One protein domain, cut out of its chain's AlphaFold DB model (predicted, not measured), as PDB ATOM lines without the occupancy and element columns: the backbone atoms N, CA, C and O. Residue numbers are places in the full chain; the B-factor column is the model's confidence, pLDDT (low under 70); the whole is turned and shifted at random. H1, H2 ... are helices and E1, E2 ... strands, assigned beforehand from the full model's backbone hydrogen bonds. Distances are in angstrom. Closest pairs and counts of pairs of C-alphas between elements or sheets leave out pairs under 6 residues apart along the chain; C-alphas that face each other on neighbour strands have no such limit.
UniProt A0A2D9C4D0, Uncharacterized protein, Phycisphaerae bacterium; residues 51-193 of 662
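What this domain is: This is residues 51 to 193 of the 662 residues of an uncharacterized protein of Phycisphaerae bacterium (UniProt A0A2D9C4D0). Two long helices, H2 and H3, run side by side in opposite ways and cover one face of a small, strongly twisted three-stranded sheet, making two layers, that is, helices on one face of a sheet. The short H1 packs on both of them, while the hairpin of H4 and H5 carries the length on past the end of H3, and the short H6 and H7 lead from the sheet to H3 and H5. The printed part has 143 residues, with seven named helices and three named strands in the order H1 H2 H3 H4 H5 E1 E2 E3 H6 H7. The sheet, in the order E1 E2 E3, is antiparallel and a meander, each strand the antiparallel neighbour of the one before; the class is mostly helix. The whole is compact, with a radius of gyration of the C-alphas of 16.6 A, yet elongated, spanning 58 by 32 by 26 A.

Where its parts are: Find C-alpha 51 at (332.998, 162.767, 335.630), where H1, residues 51 to 56, begins. H2, residues 64 to 89, then runs 37.4 A, and H3, residues 95 to 117, runs 32.5 A from C-alpha 95 at (348.426, 160.826, 338.557). H4 is residues 119 to 131, 18.4 A, and H5 is residues 137 to 149, 18.7 A. Next come E1, residues 155 to 159, E2, residues 166 to 172, 19.5 A, and E3, residues 175 to 183, 17.6 A, which bends by 83 degrees at residue 179. H6 is residues 184 to 188, and H7, residues 190 to 193, ends at C-alpha 193, (318.552, 138.839, 341.916).

How they stand to each other: Begin at the hub, H3, which touches H1, H2 and H6. H2 and H3 form a helical hairpin at a shallow tilt of 7 degrees; their closest C-alphas, of Tyr 84 and Tyr 98, are 6.4 A apart. H1 touches H3, closest at the C-alphas of Thr 51 and Asn 106, 5.4 A, and only just touches H2, with 3 pairs of C-alphas within 8 A, the closest those of Ile 55 and Val 74, 6.2 A. H2 and H3 are on the same face of the sheet: H2 over E1 at a height over the sheet of 4.5 A, H3 over E2. Look for N 156 and O 169, 2.9 A, between E1 and E2, and N 168 and O 182, 2.8 A, between E2 and E3. H6 touches H3, closest at the C-alphas of Phe 115 and Asn 188, 5.7 A. H4 and H5 form a helical hairpin, closest at the C-alphas of Met 126 and Ala 143, 6.5 A; H5 only grazes the sheet with residues 145 to 149. H7 only just touches H5, with 3 pairs of C-alphas within 8 A, the closest those of Asn 142 and Gln 193, 5.7 A. In H1 to H6 every O i to N i+4 pair is within hydrogen-bond range; H7 is too short for one.

The domain as a whole: The two C-alphas farthest apart, of Ser 90 and Lys 132, are 58.4 A apart. The printed part has no cut and no long link. Its mean pLDDT is 83.4; look for low confidence, under 70, at residues 58 to 62.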
ATOM      1  N   THR A  51     333.625 163.222 334.380       71.31
ATOM      2  CA  THR A  51     332.998 162.767 335.630       71.31
ATOM      3  C   THR A  51     331.930 163.757 336.114       71.31
ATOM      4  O   THR A  51     330.839 163.340 336.489       71.31
ATOM      5  N   GLU A  52     332.185 165.070 336.064       77.38
ATOM      6  CA  GLU A  52     331.190 166.100 336.409       77.38
ATOM      7  C   GLU A  52     329.974 166.050 335.478       77.38
ATOM      8  O   GLU A  52     328.839 166.167 335.940       77.38
ATOM      9  N   SER A  53     330.190 165.838 334.178       82.12
ATOM     10  CA  SER A  53     329.108 165.685 333.207       82.12
ATOM     11  C   SER A  53     328.264 164.447 333.505       82.12
ATOM     12  O   SER A  53     327.041 164.550 333.514       82.12
ATOM     13  N   ALA A  54     328.892 163.302 333.798       73.06
ATOM     14  CA  ALA A  54     328.183 162.081 334.184       73.06
ATOM     15  C   ALA A  54     327.378 162.258 335.484       73.06
ATOM     16  O   ALA A  54     326.297 161.692 335.632       73.06
ATOM     17  N   ILE A  55     327.884 163.079 336.411       71.12
ATOM     18  CA  ILE A  55     327.183 163.438 337.647       71.12
ATOM     19  C   ILE A  55     325.940 164.296 337.383       71.12
ATOM     20  O   ILE A  55     324.925 164.127 338.055       71.12
ATOM     21  N   ASN A  56     326.001 165.186 336.392       75.12
ATOM     22  CA  ASN A  56     324.913 166.107 336.066       75.12
ATOM     23  C   ASN A  56     323.835 165.509 335.145       75.12
ATOM     24  O   ASN A  56     322.730 166.043 335.105       75.12
ATOM     25  N   ASP A  57     324.128 164.432 334.411       75.00
ATOM     26  CA  ASP A  57     323.237 163.826 333.402       75.00
ATOM     27  C   ASP A  57     322.112 162.950 334.002       75.00
ATOM     28  O   ASP A  57     321.806 161.853 333.527       75.00
ATOM     29  N   PHE A  58     321.496 163.405 335.096       66.88
ATOM     30  CA  PHE A  58     320.525 162.623 335.857       66.88
ATOM     31  C   PHE A  58     319.118 163.227 335.785       66.88
ATOM     32  O   PHE A  58     318.907 164.390 336.126       66.88
ATOM     33  N   SER A  59     318.131 162.428 335.368       58.34
ATOM     34  CA  SER A  59     316.727 162.846 335.308       58.34
ATOM     35  C   SER A  59     316.046 162.676 336.668       58.34
ATOM     36  O   SER A  59     315.873 161.557 337.153       58.34
ATOM     37  N   THR A  60     315.621 163.781 337.277       58.78
ATOM     38  CA  THR A  60     314.801 163.810 338.497       58.78
ATOM     39  C   THR A  60     313.348 163.466 338.147       58.78
ATOM     40  O   THR A  60     312.572 164.360 337.810       58.78
ATOM     41  N   GLY A  61     312.996 162.176 338.121       52.75
ATOM     42  CA  GLY A  61     311.663 161.720 337.683       52.75
ATOM     43  C   GLY A  61     310.817 160.984 338.729       52.75
ATOM     44  O   GLY A  61     309.602 161.120 338.707       52.75
ATOM     45  N   VAL A  62     311.435 160.238 339.652       61.12
ATOM     46  CA  VAL A  62     310.729 159.178 340.410       61.12
ATOM     47  C   VAL A  62     309.988 159.700 341.652       61.12
ATOM     48  O   VAL A  62     308.860 159.313 341.925       61.12
ATOM     49  N   SER A  63     310.601 160.587 342.442       70.81
ATOM     50  CA  SER A  63     309.958 161.247 343.592       70.81
ATOM     51  C   SER A  63     310.814 162.405 344.118       70.81
ATOM     52  O   SER A  63     311.992 162.535 343.767       70.81
ATOM     53  N   GLN A  64     310.240 163.251 344.980       78.44
ATOM     54  CA  GLN A  64     310.992 164.315 345.655       78.44
ATOM     55  C   GLN A  64     312.080 163.738 346.576       78.44
ATOM     56  O   GLN A  64     313.230 164.154 346.477       78.44
ATOM     57  N   ASP A  65     311.753 162.724 347.385       80.31
ATOM     58  CA  ASP A  65     312.720 162.062 348.273       80.31
ATOM     59  C   ASP A  65     313.872 161.420 347.483       80.31
ATOM     60  O   ASP A  65     315.033 161.480 347.898       80.31
ATOM     61  N   PHE A  66     313.574 160.844 346.313       80.00
ATOM     62  CA  PHE A  66     314.597 160.325 345.414       80.00
ATOM     63  C   PHE A  66     315.487 161.431 344.847       80.00
ATOM     64  O   PHE A  66     316.709 161.292 344.816       80.00
ATOM     65  N   SER A  67     314.887 162.548 344.437       78.25
ATOM     66  CA  SER A  67     315.631 163.701 343.924       78.25
ATOM     67  C   SER A  67     316.585 164.252 344.989       78.25
ATOM     68  O   SER A  67     317.766 164.439 344.704       78.25
ATOM     69  N   ASP A  68     316.125 164.388 346.235       82.25
ATOM     70  CA  ASP A  68     316.951 164.819 347.373       82.25
ATOM     71  C   ASP A  68     318.067 163.811 347.704       82.25
ATOM     72  O   ASP A  68     319.182 164.180 348.088       82.25
ATOM     73  N   TYR A  69     317.797 162.513 347.562       84.56
ATOM     74  CA  TYR A  69     318.795 161.452 347.719       84.56
ATOM     75  C   TYR A  69     319.887 161.518 346.644       84.56
ATOM     76  O   TYR A  69     321.076 161.487 346.977       84.56
ATOM     77  N   VAL A  70     319.500 161.697 345.378       83.00
ATOM     78  CA  VAL A  70     320.427 161.887 344.254       83.00
ATOM     79  C   VAL A  70     321.245 163.163 344.446       83.00
ATOM     80  O   VAL A  70     322.468 163.104 344.347       83.00
ATOM     81  N   SER A  71     320.619 164.299 344.781       83.25
ATOM     82  CA  SER A  71     321.318 165.577 344.986       83.25
ATOM     83  C   SER A  71     322.378 165.494 346.087       83.25
ATOM     84  O   SER A  71     323.513 165.923 345.873       83.25
ATOM     85  N   ARG A  72     322.073 164.856 347.226       84.44
ATOM     86  CA  ARG A  72     323.068 164.612 348.289       84.44
ATOM     87  C   ARG A  72     324.216 163.709 347.820       84.44
ATOM     88  O   ARG A  72     325.370 163.931 348.193       84.44
ATOM     89  N   GLY A  73     323.921 162.712 346.983       86.25
ATOM     90  CA  GLY A  73     324.934 161.860 346.353       86.25
ATOM     91  C   GLY A  73     325.830 162.616 345.365       86.25
ATOM     92  O   GLY A  73     327.044 162.404 345.354       86.25
ATOM     93  N   VAL A  74     325.253 163.526 344.575       85.88
ATOM     94  CA  VAL A  74     325.972 164.420 343.650       85.88
ATOM     95  C   VAL A  74     326.951 165.304 344.422       85.88
ATOM     96  O   VAL A  74     328.134 165.354 344.084       85.88
ATOM     97  N   GLU A  75     326.482 165.970 345.478       87.12
ATOM     98  CA  GLU A  75     327.316 166.828 346.329       87.12
ATOM     99  C   GLU A  75     328.458 166.035 346.975       87.12
ATOM    100  O   GLU A  75     329.622 166.423 346.859       87.12
ATOM    101  N   SER A  76     328.154 164.867 347.548       88.12
ATOM    102  CA  SER A  76     329.154 164.006 348.194       88.12
ATOM    103  C   SER A  76     330.240 163.525 347.224       88.12
ATOM    104  O   SER A  76     331.418 163.447 347.589       88.12
ATOM    105  N   ASN A  77     329.880 163.221 345.972       87.56
ATOM    106  CA  ASN A  77     330.855 162.845 344.946       87.56
ATOM    107  C   ASN A  77     331.694 164.032 344.472       87.56
ATOM    108  O   ASN A  77     332.906 163.880 344.320       87.56
ATOM    109  N   ARG A  78     331.102 165.223 344.303       86.56
ATOM    110  CA  ARG A  78     331.860 166.448 343.986       86.56
ATOM    111  C   ARG A  78     332.883 166.763 345.074       86.56
ATOM    112  O   ARG A  78     334.041 167.045 344.762       86.56
ATOM    113  N   ASP A  79     332.497 166.643 346.340       89.38
ATOM    114  CA  ASP A  79     333.404 166.820 347.476       89.38
ATOM    115  C   ASP A  79     334.555 165.811 347.459       89.38
ATOM    116  O   ASP A  79     335.717 166.173 347.691       89.38
ATOM    117  N   LEU A  80     334.265 164.551 347.122       90.50
ATOM    118  CA  LEU A  80     335.292 163.527 346.993       90.50
ATOM    119  C   LEU A  80     336.242 163.790 345.815       90.50
ATOM    120  O   LEU A  80     337.459 163.677 345.978       90.50
ATOM    121  N   MET A  81     335.722 164.192 344.655       88.94
ATOM    122  CA  MET A  81     336.540 164.574 343.500       88.94
ATOM    123  C   MET A  81     337.462 165.741 343.852       88.94
ATOM    124  O   MET A  81     338.671 165.657 343.637       88.94
ATOM    125  N   MET A  82     336.935 166.788 344.501       89.00
ATOM    126  CA  MET A  82     337.741 167.910 344.987       89.00
ATOM    127  C   MET A  82     338.827 167.459 345.967       89.00
ATOM    128  O   MET A  82     339.944 167.985 345.939       89.00
ATOM    129  N   LYS A  83     338.529 166.486 346.837       92.25
ATOM    130  CA  LYS A  83     339.521 165.889 347.736       92.25
ATOM    131  C   LYS A  83     340.629 165.190 346.948       92.25
ATOM    132  O   LYS A  83     341.796 165.453 347.224       92.25
ATOM    133  N   TYR A  84     340.302 164.375 345.947       90.56
ATOM    134  CA  TYR A  84     341.306 163.730 345.096       90.56
ATOM    135  C   TYR A  84     342.151 164.740 344.315       90.56
ATOM    136  O   TYR A  84     343.372 164.602 344.275       90.56
ATOM    137  N   THR A  85     341.552 165.811 343.789       87.94
ATOM    138  CA  THR A  85     342.297 166.900 343.141       87.94
ATOM    139  C   THR A  85     343.248 167.597 344.118       87.94
ATOM    140  O   THR A  85     344.381 167.914 343.754       87.94
ATOM    141  N   LYS A  86     342.826 167.832 345.370       90.38
ATOM    142  CA  LYS A  86     343.700 168.396 346.413       90.38
ATOM    143  C   LYS A  86     344.863 167.459 346.734       90.38
ATOM    144  O   LYS A  86     345.991 167.935 346.744       90.38
ATOM    145  N   MET A  87     344.603 166.161 346.913       89.50
ATOM    146  CA  MET A  87     345.634 165.147 347.183       89.50
ATOM    147  C   MET A  87     346.643 165.024 346.034       89.50
ATOM    148  O   MET A  87     347.836 164.849 346.267       89.50
ATOM    149  N   LEU A  88     346.189 165.147 344.782       90.31
ATOM    150  CA  LEU A  88     347.078 165.189 343.621       90.31
ATOM    151  C   LEU A  88     347.954 166.452 343.646       90.31
ATOM    152  O   LEU A  88     349.164 166.378 343.455       90.31
ATOM    153  N   ARG A  89     347.359 167.620 343.927       87.12
ATOM    154  CA  ARG A  89     348.084 168.902 344.002       87.12
ATOM    155  C   ARG A  89     349.073 168.969 345.168       87.12
ATOM    156  O   ARG A  89     350.087 169.651 345.039       87.12
ATOM    157  N   SER A  90     348.792 168.292 346.281       91.19
ATOM    158  CA  SER A  90     349.702 168.179 347.427       91.19
ATOM    159  C   SER A  90     350.739 167.058 347.278       91.19
ATOM    160  O   SER A  90     351.578 166.906 348.164       91.19
ATOM    161  N   ASN A  91     350.739 166.312 346.162       88.62
ATOM    162  CA  ASN A  91     351.564 165.118 345.929       88.62
ATOM    163  C   ASN A  91     351.344 163.983 346.952       88.62
ATOM    164  O   ASN A  91     352.219 163.138 347.135       88.62
ATOM    165  N   GLU A  92     350.183 163.929 347.609       90.81
ATOM    166  CA  GLU A  92     349.792 162.795 348.461       90.81
ATOM    167  C   GLU A  92     349.426 161.554 347.633       90.81
ATOM    168  O   GLU A  92     349.594 160.425 348.094       90.81
ATOM    169  N   ILE A  93     348.939 161.761 346.405       90.69
ATOM    170  CA  ILE A  93     348.719 160.715 345.401       90.69
ATOM    171  C   ILE A  93     349.374 161.106 344.078       90.69
ATOM    172  O   ILE A  93     349.501 162.287 343.757       90.69
ATOM    173  N   ASN A  94     349.766 160.111 343.286       90.25
ATOM    174  CA  ASN A  94     350.264 160.328 341.925       90.25
ATOM    175  C   ASN A  94     349.125 160.324 340.882       90.25
ATOM    176  O   ASN A  94     348.004 159.901 341.171       90.25
ATOM    177  N   SER A  95     349.419 160.761 339.648       85.19
ATOM    178  CA  SER A  95     348.426 160.826 338.557       85.19
ATOM    179  C   SER A  95     347.776 159.461 338.275       85.19
ATOM    180  O   SER A  95     346.562 159.375 338.122       85.19
ATOM    181  N   THR A  96     348.529 158.356 338.321       89.69
ATOM    182  CA  THR A  96     347.968 157.004 338.135       89.69
ATOM    183  C   THR A  96     346.929 156.651 339.205       89.69
ATOM    184  O   THR A  96     345.865 156.113 338.892       89.69
ATOM    185  N   GLN A  97     347.209 156.959 340.475       89.94
ATOM    186  CA  GLN A  97     346.269 156.757 341.581       89.94
ATOM    187  C   GLN A  97     345.039 157.654 341.437       89.94
ATOM    188  O   GLN A  97     343.926 157.164 341.620       89.94
ATOM    189  N   TYR A  98     345.231 158.923 341.066       89.75
ATOM    190  CA  TYR A  98     344.148 159.869 340.801       89.75
ATOM    191  C   TYR A  98     343.220 159.361 339.691       89.75
ATOM    192  O   TYR A  98     342.027 159.193 339.931       89.75
ATOM    193  N   LYS A  99     343.768 159.002 338.522       87.12
ATOM    194  CA  LYS A  99     343.004 158.449 337.392       87.12
ATOM    195  C   LYS A  99     342.210 157.210 337.796       87.12
ATOM    196  O   LYS A  99     341.031 157.106 337.482       87.12
ATOM    197  N   ARG A 100     342.819 156.288 338.552       89.69
ATOM    198  CA  ARG A 100     342.128 155.089 339.055       89.69
ATOM    199  C   ARG A 100     340.953 155.437 339.973       89.69
ATOM    200  O   ARG A 100     339.900 154.821 339.856       89.69
ATOM    201  N   LEU A 101     341.141 156.384 340.893       89.50
ATOM    202  CA  LEU A 101     340.102 156.807 341.835       89.50
ATOM    203  C   LEU A 101     338.960 157.543 341.121       89.50
ATOM    204  O   LEU A 101     337.803 157.202 341.342       89.50
ATOM    205  N   MET A 102     339.277 158.470 340.213       88.12
ATOM    206  CA  MET A 102     338.285 159.193 339.407       88.12
ATOM    207  C   MET A 102     337.500 158.256 338.487       88.12
ATOM    208  O   MET A 102     336.276 158.320 338.454       88.12
ATOM    209  N   ASN A 103     338.175 157.319 337.810       87.94
ATOM    210  CA  ASN A 103     337.509 156.313 336.981       87.94
ATOM    211  C   ASN A 103     336.561 155.430 337.799       87.94
ATOM    212  O   ASN A 103     335.511 155.038 337.295       87.94
ATOM    213  N   ARG A 104     336.909 155.118 339.054       87.62
ATOM    214  CA  ARG A 104     336.029 154.351 339.938       87.62
ATOM    215  C   ARG A 104     334.814 155.157 340.386       87.62
ATOM    216  O   ARG A 104     333.714 154.626 340.306       87.62
ATOM    217  N   VAL A 105     334.994 156.423 340.767       87.38
ATOM    218  CA  VAL A 105     333.872 157.332 341.064       87.38
ATOM    219  C   VAL A 105     332.934 157.428 339.861       87.38
ATOM    220  O   VAL A 105     331.731 157.239 340.010       87.38
ATOM    221  N   ASN A 106     333.482 157.644 338.661       86.44
ATOM    222  CA  ASN A 106     332.700 157.707 337.429       86.44
ATOM    223  C   ASN A 106     331.954 156.388 337.151       86.44
ATOM    224  O   ASN A 106     330.757 156.405 336.892       86.44
ATOM    225  N   SER A 107     332.631 155.239 337.253       88.25
ATOM    226  CA  SER A 107     332.017 153.929 336.999       88.25
ATOM    227  C   SER A 107     330.893 153.601 337.984       88.25
ATOM    228  O   SER A 107     329.821 153.171 337.561       88.25
ATOM    229  N   ASP A 108     331.105 153.827 339.279       86.31
ATOM    230  CA  ASP A 108     330.097 153.561 340.306       86.31
ATOM    231  C   ASP A 108     328.917 154.543 340.204       86.31
ATOM    232  O   ASP A 108     327.769 154.159 340.435       86.31
ATOM    233  N   TRP A 109     329.169 155.793 339.797       86.81
ATOM    234  CA  TRP A 109     328.109 156.766 339.534       86.81
ATOM    235  C   TRP A 109     327.293 156.424 338.282       86.81
ATOM    236  O   TRP A 109     326.067 156.465 338.322       86.81
ATOM    237  N   GLN A 110     327.943 156.020 337.187       86.06
ATOM    238  CA  GLN A 110     327.260 155.522 335.986       86.06
ATOM    239  C   GLN A 110     326.383 154.309 336.308       86.06
ATOM    240  O   GLN A 110     325.241 154.224 335.857       86.06
ATOM    241  N   GLN A 111     326.894 153.397 337.135       84.50
ATOM    242  CA  GLN A 111     326.129 152.270 337.652       84.50
ATOM    243  C   GLN A 111     324.912 152.743 338.454       84.50
ATOM    244  O   GLN A 111     323.803 152.274 338.205       84.50
ATOM    245  N   PHE A 112     325.067 153.692 339.377       84.88
ATOM    246  CA  PHE A 112     323.925 154.271 340.087       84.88
ATOM    247  C   PHE A 112     322.904 154.922 339.135       84.88
ATOM    248  O   PHE A 112     321.700 154.717 339.297       84.88
ATOM    249  N   GLY A 113     323.367 155.631 338.102       83.25
ATOM    250  CA  GLY A 113     322.529 156.176 337.032       83.25
ATOM    251  C   GLY A 113     321.708 155.110 336.311       83.25
ATOM    252  O   GLY A 113     320.507 155.291 336.120       83.25
ATOM    253  N   GLN A 114     322.324 153.978 335.968       84.44
ATOM    254  CA  GLN A 114     321.623 152.856 335.343       84.44
ATOM    255  C   GLN A 114     320.609 152.209 336.293       84.44
ATOM    256  O   GLN A 114     319.467 151.991 335.903       84.44
ATOM    257  N   PHE A 115     320.999 151.945 337.546       83.56
ATOM    258  CA  PHE A 115     320.098 151.414 338.574       83.56
ATOM    259  C   PHE A 115     318.846 152.275 338.705       83.56
ATOM    260  O   PHE A 115     317.743 151.755 338.740       83.56
ATOM    261  N   SER A 116     319.046 153.586 338.750       80.50
ATOM    262  CA  SER A 116     317.996 154.572 338.955       80.50
ATOM    263  C   SER A 116     317.023 154.674 337.790       80.50
ATOM    264  O   SER A 116     315.830 154.838 338.015       80.50
ATOM    265  N   LYS A 117     317.527 154.560 336.556       82.06
ATOM    266  CA  LYS A 117     316.696 154.524 335.345       82.06
ATOM    267  C   LYS A 117     315.871 153.242 335.270       82.06
ATOM    268  O   LYS A 117     314.691 153.309 334.967       82.06
ATOM    269  N   ASP A 118     316.478 152.103 335.595       83.81
ATOM    270  CA  ASP A 118     315.822 150.792 335.511       83.81
ATOM    271  C   ASP A 118     315.036 150.429 336.782       83.81
ATOM    272  O   ASP A 118     314.535 149.312 336.895       83.81
ATOM    273  N   PHE A 119     315.013 151.293 337.798       81.31
ATOM    274  CA  PHE A 119     314.545 150.923 339.133       81.31
ATOM    275  C   PHE A 119     313.085 150.455 339.127       81.31
ATOM    276  O   PHE A 119     312.768 149.397 339.675       81.31
ATOM    277  N   GLU A 120     312.220 151.233 338.476       78.94
ATOM    278  CA  GLU A 120     310.793 150.939 338.338       78.94
ATOM    279  C   GLU A 120     310.579 149.677 337.502       78.94
ATOM    280  O   GLU A 120     309.945 148.744 337.990       78.94
ATOM    281  N   ASP A 121     311.216 149.578 336.330       86.06
ATOM    282  CA  ASP A 121     311.154 148.397 335.456       86.06
ATOM    283  C   ASP A 121     311.574 147.109 336.187       86.06
ATOM    284  O   ASP A 121     311.000 146.033 335.997       86.06
ATOM    285  N   ARG A 122     312.596 147.193 337.046       86.94
ATOM    286  CA  ARG A 122     313.090 146.060 337.844       86.94
ATOM    287  C   ARG A 122     312.080 145.631 338.901       86.94
ATOM    288  O   ARG A 122     311.835 144.431 339.048       86.94
ATOM    289  N   LEU A 123     311.499 146.587 339.626       83.38
ATOM    290  CA  LEU A 123     310.446 146.304 340.601       83.38
ATOM    291  C   LEU A 123     309.184 145.767 339.926       83.38
ATOM    292  O   LEU A 123     308.594 144.809 340.423       83.38
ATOM    293  N   GLU A 124     308.784 146.339 338.793       86.69
ATOM    294  CA  GLU A 124     307.649 145.871 338.004       86.69
ATOM    295  C   GLU A 124     307.870 144.431 337.537       86.69
ATOM    296  O   GLU A 124     307.016 143.583 337.779       86.69
ATOM    297  N   ASN A 125     309.045 144.107 336.990       89.81
ATOM    298  CA  ASN A 125     309.382 142.747 336.565       89.81
ATOM    299  C   ASN A 125     309.323 141.740 337.730       89.81
ATOM    300  O   ASN A 125     308.703 140.682 337.606       89.81
ATOM    301  N   MET A 126     309.893 142.075 338.893       88.56
ATOM    302  CA  MET A 126     309.786 141.225 340.089       88.56
ATOM    303  C   MET A 126     308.331 141.058 340.551       88.56
ATOM    304  O   MET A 126     307.900 139.953 340.886       88.56
ATOM    305  N   ASN A 127     307.537 142.130 340.521       85.06
ATOM    306  CA  ASN A 127     306.118 142.079 340.867       85.06
ATOM    307  C   ASN A 127     305.309 141.240 339.868       85.06
ATOM    308  O   ASN A 127     304.434 140.475 340.274       85.06
ATOM    309  N   GLU A 128     305.596 141.335 338.571       90.94
ATOM    310  CA  GLU A 128     304.975 140.503 337.545       90.94
ATOM    311  C   GLU A 128     305.300 139.024 337.728       90.94
ATOM    312  O   GLU A 128     304.399 138.184 337.676       90.94
ATOM    313  N   ARG A 129     306.575 138.690 337.949       91.00
ATOM    314  CA  ARG A 129     307.014 137.309 338.186       91.00
ATOM    315  C   ARG A 129     306.392 136.739 339.449       91.00
ATOM    316  O   ARG A 129     305.980 135.581 339.461       91.00
ATOM    317  N   ARG A 130     306.230 137.563 340.487       85.75
ATOM    318  CA  ARG A 130     305.463 137.201 341.682       85.75
ATOM    319  C   ARG A 130     303.995 136.931 341.362       85.75
ATOM    320  O   ARG A 130     303.482 135.905 341.786       85.75
ATOM    321  N   LYS A 131     303.327 137.779 340.571       83.81
ATOM    322  CA  LYS A 131     301.931 137.554 340.135       83.81
ATOM    323  C   LYS A 131     301.763 136.273 339.310       83.81
ATOM    324  O   LYS A 131     300.734 135.618 339.419       83.81
ATOM    325  N   LYS A 132     302.760 135.929 338.490       87.31
ATOM    326  CA  LYS A 132     302.788 134.712 337.659       87.31
ATOM    327  C   LYS A 132     303.215 133.453 338.429       87.31
ATOM    328  O   LYS A 132     303.168 132.370 337.861       87.31
ATOM    329  N   LEU A 133     303.595 133.583 339.705       83.19
ATOM    330  CA  LEU A 133     304.142 132.508 340.549       83.19
ATOM    331  C   LEU A 133     305.470 131.920 340.051       83.19
ATOM    332  O   LEU A 133     305.863 130.830 340.470       83.19
ATOM    333  N   ASP A 134     306.181 132.678 339.215       88.81
ATOM    334  CA  ASP A 134     307.516 132.345 338.714       88.81
ATOM    335  C   ASP A 134     308.616 132.755 339.711       88.81
ATOM    336  O   ASP A 134     309.710 132.196 339.698       88.81
ATOM    337  N   SER A 135     308.332 133.724 340.589       90.50
ATOM    338  CA  SER A 135     309.256 134.206 341.625       90.50
ATOM    339  C   SER A 135     309.344 133.232 342.801       90.50
ATOM    340  O   SER A 135     308.326 132.858 343.386       90.50
ATOM    341  N   SER A 136     310.563 132.903 343.228       92.19
ATOM    342  CA  SER A 136     310.806 132.190 344.492       92.19
ATOM    343  C   SER A 136     310.649 133.095 345.726       92.19
ATOM    344  O   SER A 136     310.658 134.332 345.637       92.19
ATOM    345  N   VAL A 137     310.603 132.484 346.917       88.50
ATOM    346  CA  VAL A 137     310.759 133.195 348.203       88.50
ATOM    347  C   VAL A 137     312.104 133.940 348.278       88.50
ATOM    348  O   VAL A 137     312.192 135.015 348.871       88.50
ATOM    349  N   ILE A 138     313.148 133.419 347.626       90.50
ATOM    350  CA  ILE A 138     314.467 134.063 347.575       90.50
ATOM    351  C   ILE A 138     314.433 135.341 346.724       90.50
ATOM    352  O   ILE A 138     314.982 136.368 347.123       90.50
ATOM    353  N   GLU A 139     313.748 135.308 345.578       90.75
ATOM    354  CA  GLU A 139     313.526 136.501 344.750       90.75
ATOM    355  C   GLU A 139     312.710 137.552 345.513       90.75
ATOM    356  O   GLU A 139     313.036 138.733 345.441       90.75
ATOM    357  N   SER A 140     311.749 137.138 346.348       88.44
ATOM    358  CA  SER A 140     310.991 138.065 347.205       88.44
ATOM    359  C   SER A 140     311.889 138.817 348.194       88.44
ATOM    360  O   SER A 140     311.725 140.020 348.379       88.44
ATOM    361  N   PHE A 141     312.889 138.157 348.783       88.19
ATOM    362  CA  PHE A 141     313.889 138.830 349.621       88.19
ATOM    363  C   PHE A 141     314.744 139.825 348.837       88.19
ATOM    364  O   PHE A 141     315.027 140.923 349.319       88.19
ATOM    365  N   ASN A 142     315.151 139.467 347.619       86.62
ATOM    366  CA  ASN A 142     315.892 140.390 346.765       86.62
ATOM    367  C   ASN A 142     315.024 141.592 346.367       86.62
ATOM    368  O   ASN A 142     315.504 142.724 346.431       86.62
ATOM    369  N   ALA A 143     313.748 141.367 346.050       86.44
ATOM    370  CA  ALA A 143     312.777 142.415 345.764       86.44
ATOM    371  C   ALA A 143     312.586 143.350 346.961       86.44
ATOM    372  O   ALA A 143     312.635 144.563 346.796       86.44
ATOM    373  N   GLU A 144     312.465 142.812 348.178       83.31
ATOM    374  CA  GLU A 144     312.418 143.619 349.402       83.31
ATOM    375  C   GLU A 144     313.690 144.450 349.592       83.31
ATOM    376  O   GLU A 144     313.608 145.605 350.003       83.31
ATOM    377  N   ARG A 145     314.873 143.918 349.262       81.38
ATOM    378  CA  ARG A 145     316.122 144.694 349.332       81.38
ATOM    379  C   ARG A 145     316.154 145.823 348.309       81.38
ATOM    380  O   ARG A 145     316.535 146.934 348.680       81.38
ATOM    381  N   ILE A 146     315.731 145.574 347.070       80.38
ATOM    382  CA  ILE A 146     315.619 146.613 346.036       80.38
ATOM    383  C   ILE A 146     314.583 147.659 346.454       80.38
ATOM    384  O   ILE A 146     314.879 148.848 346.436       80.38
ATOM    385  N   ALA A 147     313.412 147.238 346.927       79.75
ATOM    386  CA  ALA A 147     312.383 148.137 347.437       79.75
ATOM    387  C   ALA A 147     312.878 148.937 348.654       79.75
ATOM    388  O   ALA A 147     312.622 150.130 348.753       79.75
ATOM    389  N   SER A 148     313.671 148.331 349.545       75.62
ATOM    390  CA  SER A 148     314.295 149.052 350.659       75.62
ATOM    391  C   SER A 148     315.307 150.089 350.177       75.62
ATOM    392  O   SER A 148     315.559 151.065 350.876       75.62
ATOM    393  N   ALA A 149     315.917 149.902 349.002       72.38
ATOM    394  CA  ALA A 149     316.765 150.923 348.400       72.38
ATOM    395  C   ALA A 149     315.949 152.154 347.964       72.38
ATOM    396  O   ALA A 149     316.529 153.232 347.912       72.38
ATOM    397  N   ALA A 150     314.629 152.018 347.766       72.19
ATOM    398  CA  ALA A 150     313.703 153.132 347.556       72.19
ATOM    399  C   ALA A 150     313.250 153.870 348.822       72.19
ATOM    400  O   ALA A 150     312.580 154.897 348.700       72.19
ATOM    401  N   ASP A 151     313.640 153.442 350.030       79.62
ATOM    402  CA  ASP A 151     313.495 154.292 351.223       79.62
ATOM    403  C   ASP A 151     314.574 155.390 351.230       79.62
ATOM    404  O   ASP A 151     315.508 155.411 352.034       79.62
ATOM    405  N   PHE A 152     314.464 156.306 350.270       80.44
ATOM    406  CA  PHE A 152     315.421 157.381 350.023       80.44
ATOM    407  C   PHE A 152     315.483 158.401 351.167       80.44
ATOM    408  O   PHE A 152     316.499 159.076 351.360       80.44
ATOM    409  N   LYS A 153     314.420 158.488 351.973       78.88
ATOM    410  CA  LYS A 153     314.300 159.442 353.078       78.88
ATOM    411  C   LYS A 153     315.325 159.178 354.183       78.88
ATOM    412  O   LYS A 153     315.949 160.118 354.678       78.88
ATOM    413  N   ASN A 154     315.539 157.909 354.532       81.00
ATOM    414  CA  ASN A 154     316.427 157.500 355.629       81.00
ATOM    415  C   ASN A 154     317.812 157.029 355.159       81.00
ATOM    416  O   ASN A 154     318.627 156.574 355.970       81.00
ATOM    417  N   LYS A 155     318.091 157.142 353.856       86.88
ATOM    418  CA  LYS A 155     319.336 156.687 353.238       86.88
ATOM    419  C   LYS A 155     320.150 157.848 352.682       86.88
ATOM    420  O   LYS A 155     319.628 158.915 352.363       86.88
ATOM    421  N   GLN A 156     321.456 157.633 352.566       87.94
ATOM    422  CA  GLN A 156     322.375 158.546 351.887       87.94
ATOM    423  C   GLN A 156     323.312 157.769 350.966       87.94
ATOM    424  O   GLN A 156     323.767 156.678 351.314       87.94
ATOM    425  N   LEU A 157     323.622 158.359 349.811       87.94
ATOM    426  CA  LEU A 157     324.707 157.911 348.945       87.94
ATOM    427  C   LEU A 157     326.021 158.481 349.457       87.94
ATOM    428  O   LEU A 157     326.244 159.688 349.402       87.94
ATOM    429  N   VAL A 158     326.893 157.606 349.943       89.62
ATOM    430  CA  VAL A 158     328.180 157.984 350.518       89.62
ATOM    431  C   VAL A 158     329.293 157.306 349.728       89.62
ATOM    432  O   VAL A 158     329.382 156.073 349.719       89.62
ATOM    433  N   PRO A 159     330.172 158.076 349.068       87.31
ATOM    434  CA  PRO A 159     331.334 157.506 348.426       87.31
ATOM    435  C   PRO A 159     332.442 157.251 349.460       87.31
ATOM    436  O   PRO A 159     332.715 158.050 350.359       87.31
ATOM    437  N   ASN A 160     333.110 156.109 349.349       88.50
ATOM    438  CA  ASN A 160     334.214 155.737 350.219       88.50
ATOM    439  C   ASN A 160     335.486 156.456 349.771       88.50
ATOM    440  O   ASN A 160     336.010 156.198 348.690       88.50
ATOM    441  N   ALA A 161     336.036 157.304 350.637       82.69
ATOM    442  CA  ALA A 161     337.178 158.130 350.271       82.69
ATOM    443  C   ALA A 161     338.451 157.343 349.907       82.69
ATOM    444  O   ALA A 161     339.252 157.825 349.110       82.69
ATOM    445  N   SER A 162     338.653 156.152 350.472       82.00
ATOM    446  CA  SER A 162     339.859 155.350 350.238       82.00
ATOM    447  C   SER A 162     339.755 154.498 348.980       82.00
ATOM    448  O   SER A 162     340.749 154.282 348.287       82.00
ATOM    449  N   SER A 163     338.561 153.973 348.704       80.88
ATOM    450  CA  SER A 163     338.345 153.041 347.604       80.88
ATOM    451  C   SER A 163     337.745 153.703 346.367       80.88
ATOM    452  O   SER A 163     337.932 153.160 345.286       80.88
ATOM    453  N   GLY A 164     337.072 154.848 346.506       76.44
ATOM    454  CA  GLY A 164     336.276 155.501 345.463       76.44
ATOM    455  C   GLY A 164     334.903 154.860 345.246       76.44
ATOM    456  O   GLY A 164     334.189 155.286 344.348       76.44
ATOM    457  N   GLY A 165     334.550 153.826 346.022       84.69
ATOM    458  CA  GLY A 165     333.315 153.072 345.812       84.69
ATOM    459  C   GLY A 165     332.064 153.778 346.341       84.69
ATOM    460  O   GLY A 165     332.158 154.441 347.373       84.69
ATOM    461  N   LEU A 166     330.909 153.614 345.696       86.81
ATOM    462  CA  LEU A 166     329.646 154.254 346.098       86.81
ATOM    463  C   LEU A 166     328.730 153.304 346.887       86.81
ATOM    464  O   LEU A 166     328.428 152.193 346.441       86.81
ATOM    465  N   TYR A 167     328.253 153.764 348.047       89.00
ATOM    466  CA  TYR A 167     327.423 152.978 348.961       89.00
ATOM    467  C   TYR A 167     326.133 153.714 349.306       89.00
ATOM    468  O   TYR A 167     326.153 154.915 349.560       89.00
ATOM    469  N   SER A 168     325.025 152.984 349.389       87.88
ATOM    470  CA  SER A 168     323.796 153.453 350.020       87.88
ATOM    471  C   SER A 168     323.823 153.031 351.477       87.88
ATOM    472  O   SER A 168     323.948 151.843 351.772       87.88
ATOM    473  N   ILE A 169     323.708 153.996 352.380       88.12
ATOM    474  CA  ILE A 169     323.802 153.782 353.822       88.12
ATOM    475  C   ILE A 169     322.511 154.255 354.474       88.12
ATOM    476  O   ILE A 169     322.153 155.425 354.344       88.12
ATOM    477  N   SER A 170     321.841 153.363 355.200       86.62
ATOM    478  CA  SER A 170     320.752 153.745 356.100       86.62
ATOM    479  C   SER A 170     321.289 154.319 357.405       86.62
ATOM    480  O   SER A 170     322.268 153.816 357.970       86.62
ATOM    481  N   TYR A 171     320.603 155.335 357.922       83.88
ATOM    482  CA  TYR A 171     320.924 155.950 359.203       83.88
ATOM    483  C   TYR A 171     319.791 155.765 360.207       83.88
ATOM    484  O   TYR A 171     318.625 155.997 359.903       83.88
ATOM    485  N   LYS A 172     320.157 155.417 361.441       83.06
ATOM    486  CA  LYS A 172     319.261 155.397 362.601       83.06
ATOM    487  C   LYS A 172     319.930 156.159 363.737       83.06
ATOM    488  O   LYS A 172     321.098 155.918 364.036       83.06
ATOM    489  N   ASP A 173     319.229 157.137 364.308       83.81
ATOM    490  CA  ASP A 173     319.760 158.035 365.348       83.81
ATOM    491  C   ASP A 173     321.088 158.715 364.948       83.81
ATOM    492  O   ASP A 173     322.017 158.858 365.745       83.81
ATOM    493  N   GLY A 174     321.210 159.080 363.666       79.00
ATOM    494  CA  GLY A 174     322.410 159.706 363.099       79.00
ATOM    495  C   GLY A 174     323.616 158.773 362.937       79.00
ATOM    496  O   GLY A 174     324.691 159.235 362.554       79.00
ATOM    497  N   LYS A 175     323.471 157.467 363.197       83.44
ATOM    498  CA  LYS A 175     324.535 156.468 363.032       83.44
ATOM    499  C   LYS A 175     324.239 155.536 361.855       83.44
ATOM    500  O   LYS A 175     323.083 155.158 361.665       83.44
ATOM    501  N   PRO A 176     325.268 155.131 361.087       82.94
ATOM    502  CA  PRO A 176     325.093 154.182 359.998       82.94
ATOM    503  C   PRO A 176     324.716 152.802 360.545       82.94
ATOM    504  O   PRO A 176     325.357 152.279 361.464       82.94
ATOM    505  N   VAL A 177     323.687 152.204 359.956       79.75
ATOM    506  CA  VAL A 177     323.225 150.855 360.286       79.75
ATOM    507  C   VAL A 177     324.067 149.856 359.492       79.75
ATOM    508  O   VAL A 177     323.935 149.742 358.278       79.75
ATOM    509  N   LYS A 178     324.997 149.161 360.167       75.56
ATOM    510  CA  LYS A 178     326.050 148.359 359.507       75.56
ATOM    511  C   LYS A 178     325.522 147.287 358.544       75.56
ATOM    512  O   LYS A 178     326.159 147.043 357.529       75.56
ATOM    513  N   ASN A 179     324.402 146.650 358.870       70.00
ATOM    514  CA  ASN A 179     323.758 145.606 358.066       70.00
ATOM    515  C   ASN A 179     322.893 146.158 356.917       70.00
ATOM    516  O   ASN A 179     322.375 145.381 356.127       70.00
ATOM    517  N   GLU A 180     322.761 147.479 356.792       77.25
ATOM    518  CA  GLU A 180     321.999 148.134 355.720       77.25
ATOM    519  C   GLU A 180     322.890 148.967 354.784       77.25
ATOM    520  O   GLU A 180     322.408 149.810 354.025       77.25
ATOM    521  N   ILE A 181     324.204 148.741 354.834       82.38
ATOM    522  CA  ILE A 181     325.160 149.331 353.897       82.38
ATOM    523  C   ILE A 181     325.174 148.475 352.631       82.38
ATOM    524  O   ILE A 181     325.518 147.298 352.690       82.38
ATOM    525  N   ILE A 182     324.827 149.069 351.491       81.75
ATOM    526  CA  ILE A 182     324.739 148.369 350.202       81.75
ATOM    527  C   ILE A 182     325.660 149.052 349.192       81.75
ATOM    528  O   ILE A 182     325.541 150.256 348.962       81.75
ATOM    529  N   HIS A 183     326.566 148.299 348.567       85.69
ATOM    530  CA  HIS A 183     327.375 148.812 347.458       85.69
ATOM    531  C   HIS A 183     326.515 148.944 346.189       85.69
ATOM    532  O   HIS A 183     325.743 148.043 345.873       85.69
ATOM    533  N   MET A 184     326.664 150.021 345.407       82.88
ATOM    534  CA  MET A 184     325.819 150.249 344.215       82.88
ATOM    535  C   MET A 184     325.897 149.134 343.165       82.88
ATOM    536  O   MET A 184     324.884 148.761 342.578       82.88
ATOM    537  N   ASN A 185     327.073 148.542 342.974       80.38
ATOM    538  CA  ASN A 185     327.261 147.381 342.100       80.38
ATOM    539  C   ASN A 185     326.354 146.192 342.469       80.38
ATOM    540  O   ASN A 185     325.908 145.474 341.576       80.38
ATOM    541  N   GLU A 186     326.027 145.998 343.753       78.31
ATOM    542  CA  GLU A 186     325.110 144.930 344.176       78.31
ATOM    543  C   GLU A 186     323.691 145.164 343.668       78.31
ATOM    544  O   GLU A 186     323.024 144.219 343.257       78.31
ATOM    545  N   LEU A 187     323.241 146.421 343.661       77.50
ATOM    546  CA  LEU A 187     321.915 146.798 343.177       77.50
ATOM    547  C   LEU A 187     321.802 146.688 341.652       77.50
ATOM    548  O   LEU A 187     320.701 146.537 341.127       77.50
ATOM    549  N   ASN A 188     322.931 146.726 340.937       80.00
ATOM    550  CA  ASN A 188     322.962 146.606 339.482       80.00
ATOM    551  C   ASN A 188     323.007 145.188 338.935       80.00
ATOM    552  O   ASN A 188     322.666 144.989 337.769       80.00
ATOM    553  N   ASN A 189     323.345 144.194 339.753       80.44
ATOM    554  CA  ASN A 189     323.326 142.801 339.322       80.44
ATOM    555  C   ASN A 189     321.903 142.203 339.357       80.44
ATOM    556  O   ASN A 189     321.666 141.156 339.955       80.44
ATOM    557  N   PHE A 190     320.941 142.875 338.716       79.12
ATOM    558  CA  PHE A 190     319.519 142.516 338.765       79.12
ATOM    559  C   PHE A 190     319.240 141.093 338.271       79.12
ATOM    560  O   PHE A 190     318.441 140.370 338.854       79.12
ATOM    561  N   ARG A 191     319.947 140.632 337.231       78.25
ATOM    562  CA  ARG A 191     319.773 139.258 336.730       78.25
ATOM    563  C   ARG A 191     320.115 138.198 337.773       78.25
ATOM    564  O   ARG A 191     319.456 137.172 337.798       78.25
ATOM    565  N   ALA A 192     321.109 138.443 338.625       78.56
ATOM    566  CA  ALA A 192     321.442 137.528 339.715       78.56
ATOM    567  C   ALA A 192     320.459 137.619 340.897       78.56
ATOM    568  O   ALA A 192     320.498 136.778 341.794       78.56
ATOM    569  N   GLN A 193     319.597 138.642 340.913       81.38
ATOM    570  CA  GLN A 193     318.552 138.839 341.916       81.38
ATOM    571  C   GLN A 193     317.229 138.161 341.528       81.38
ATOM    572  O   GLN A 193     316.437 137.856 342.422       81.38
TER     573      GLN A 193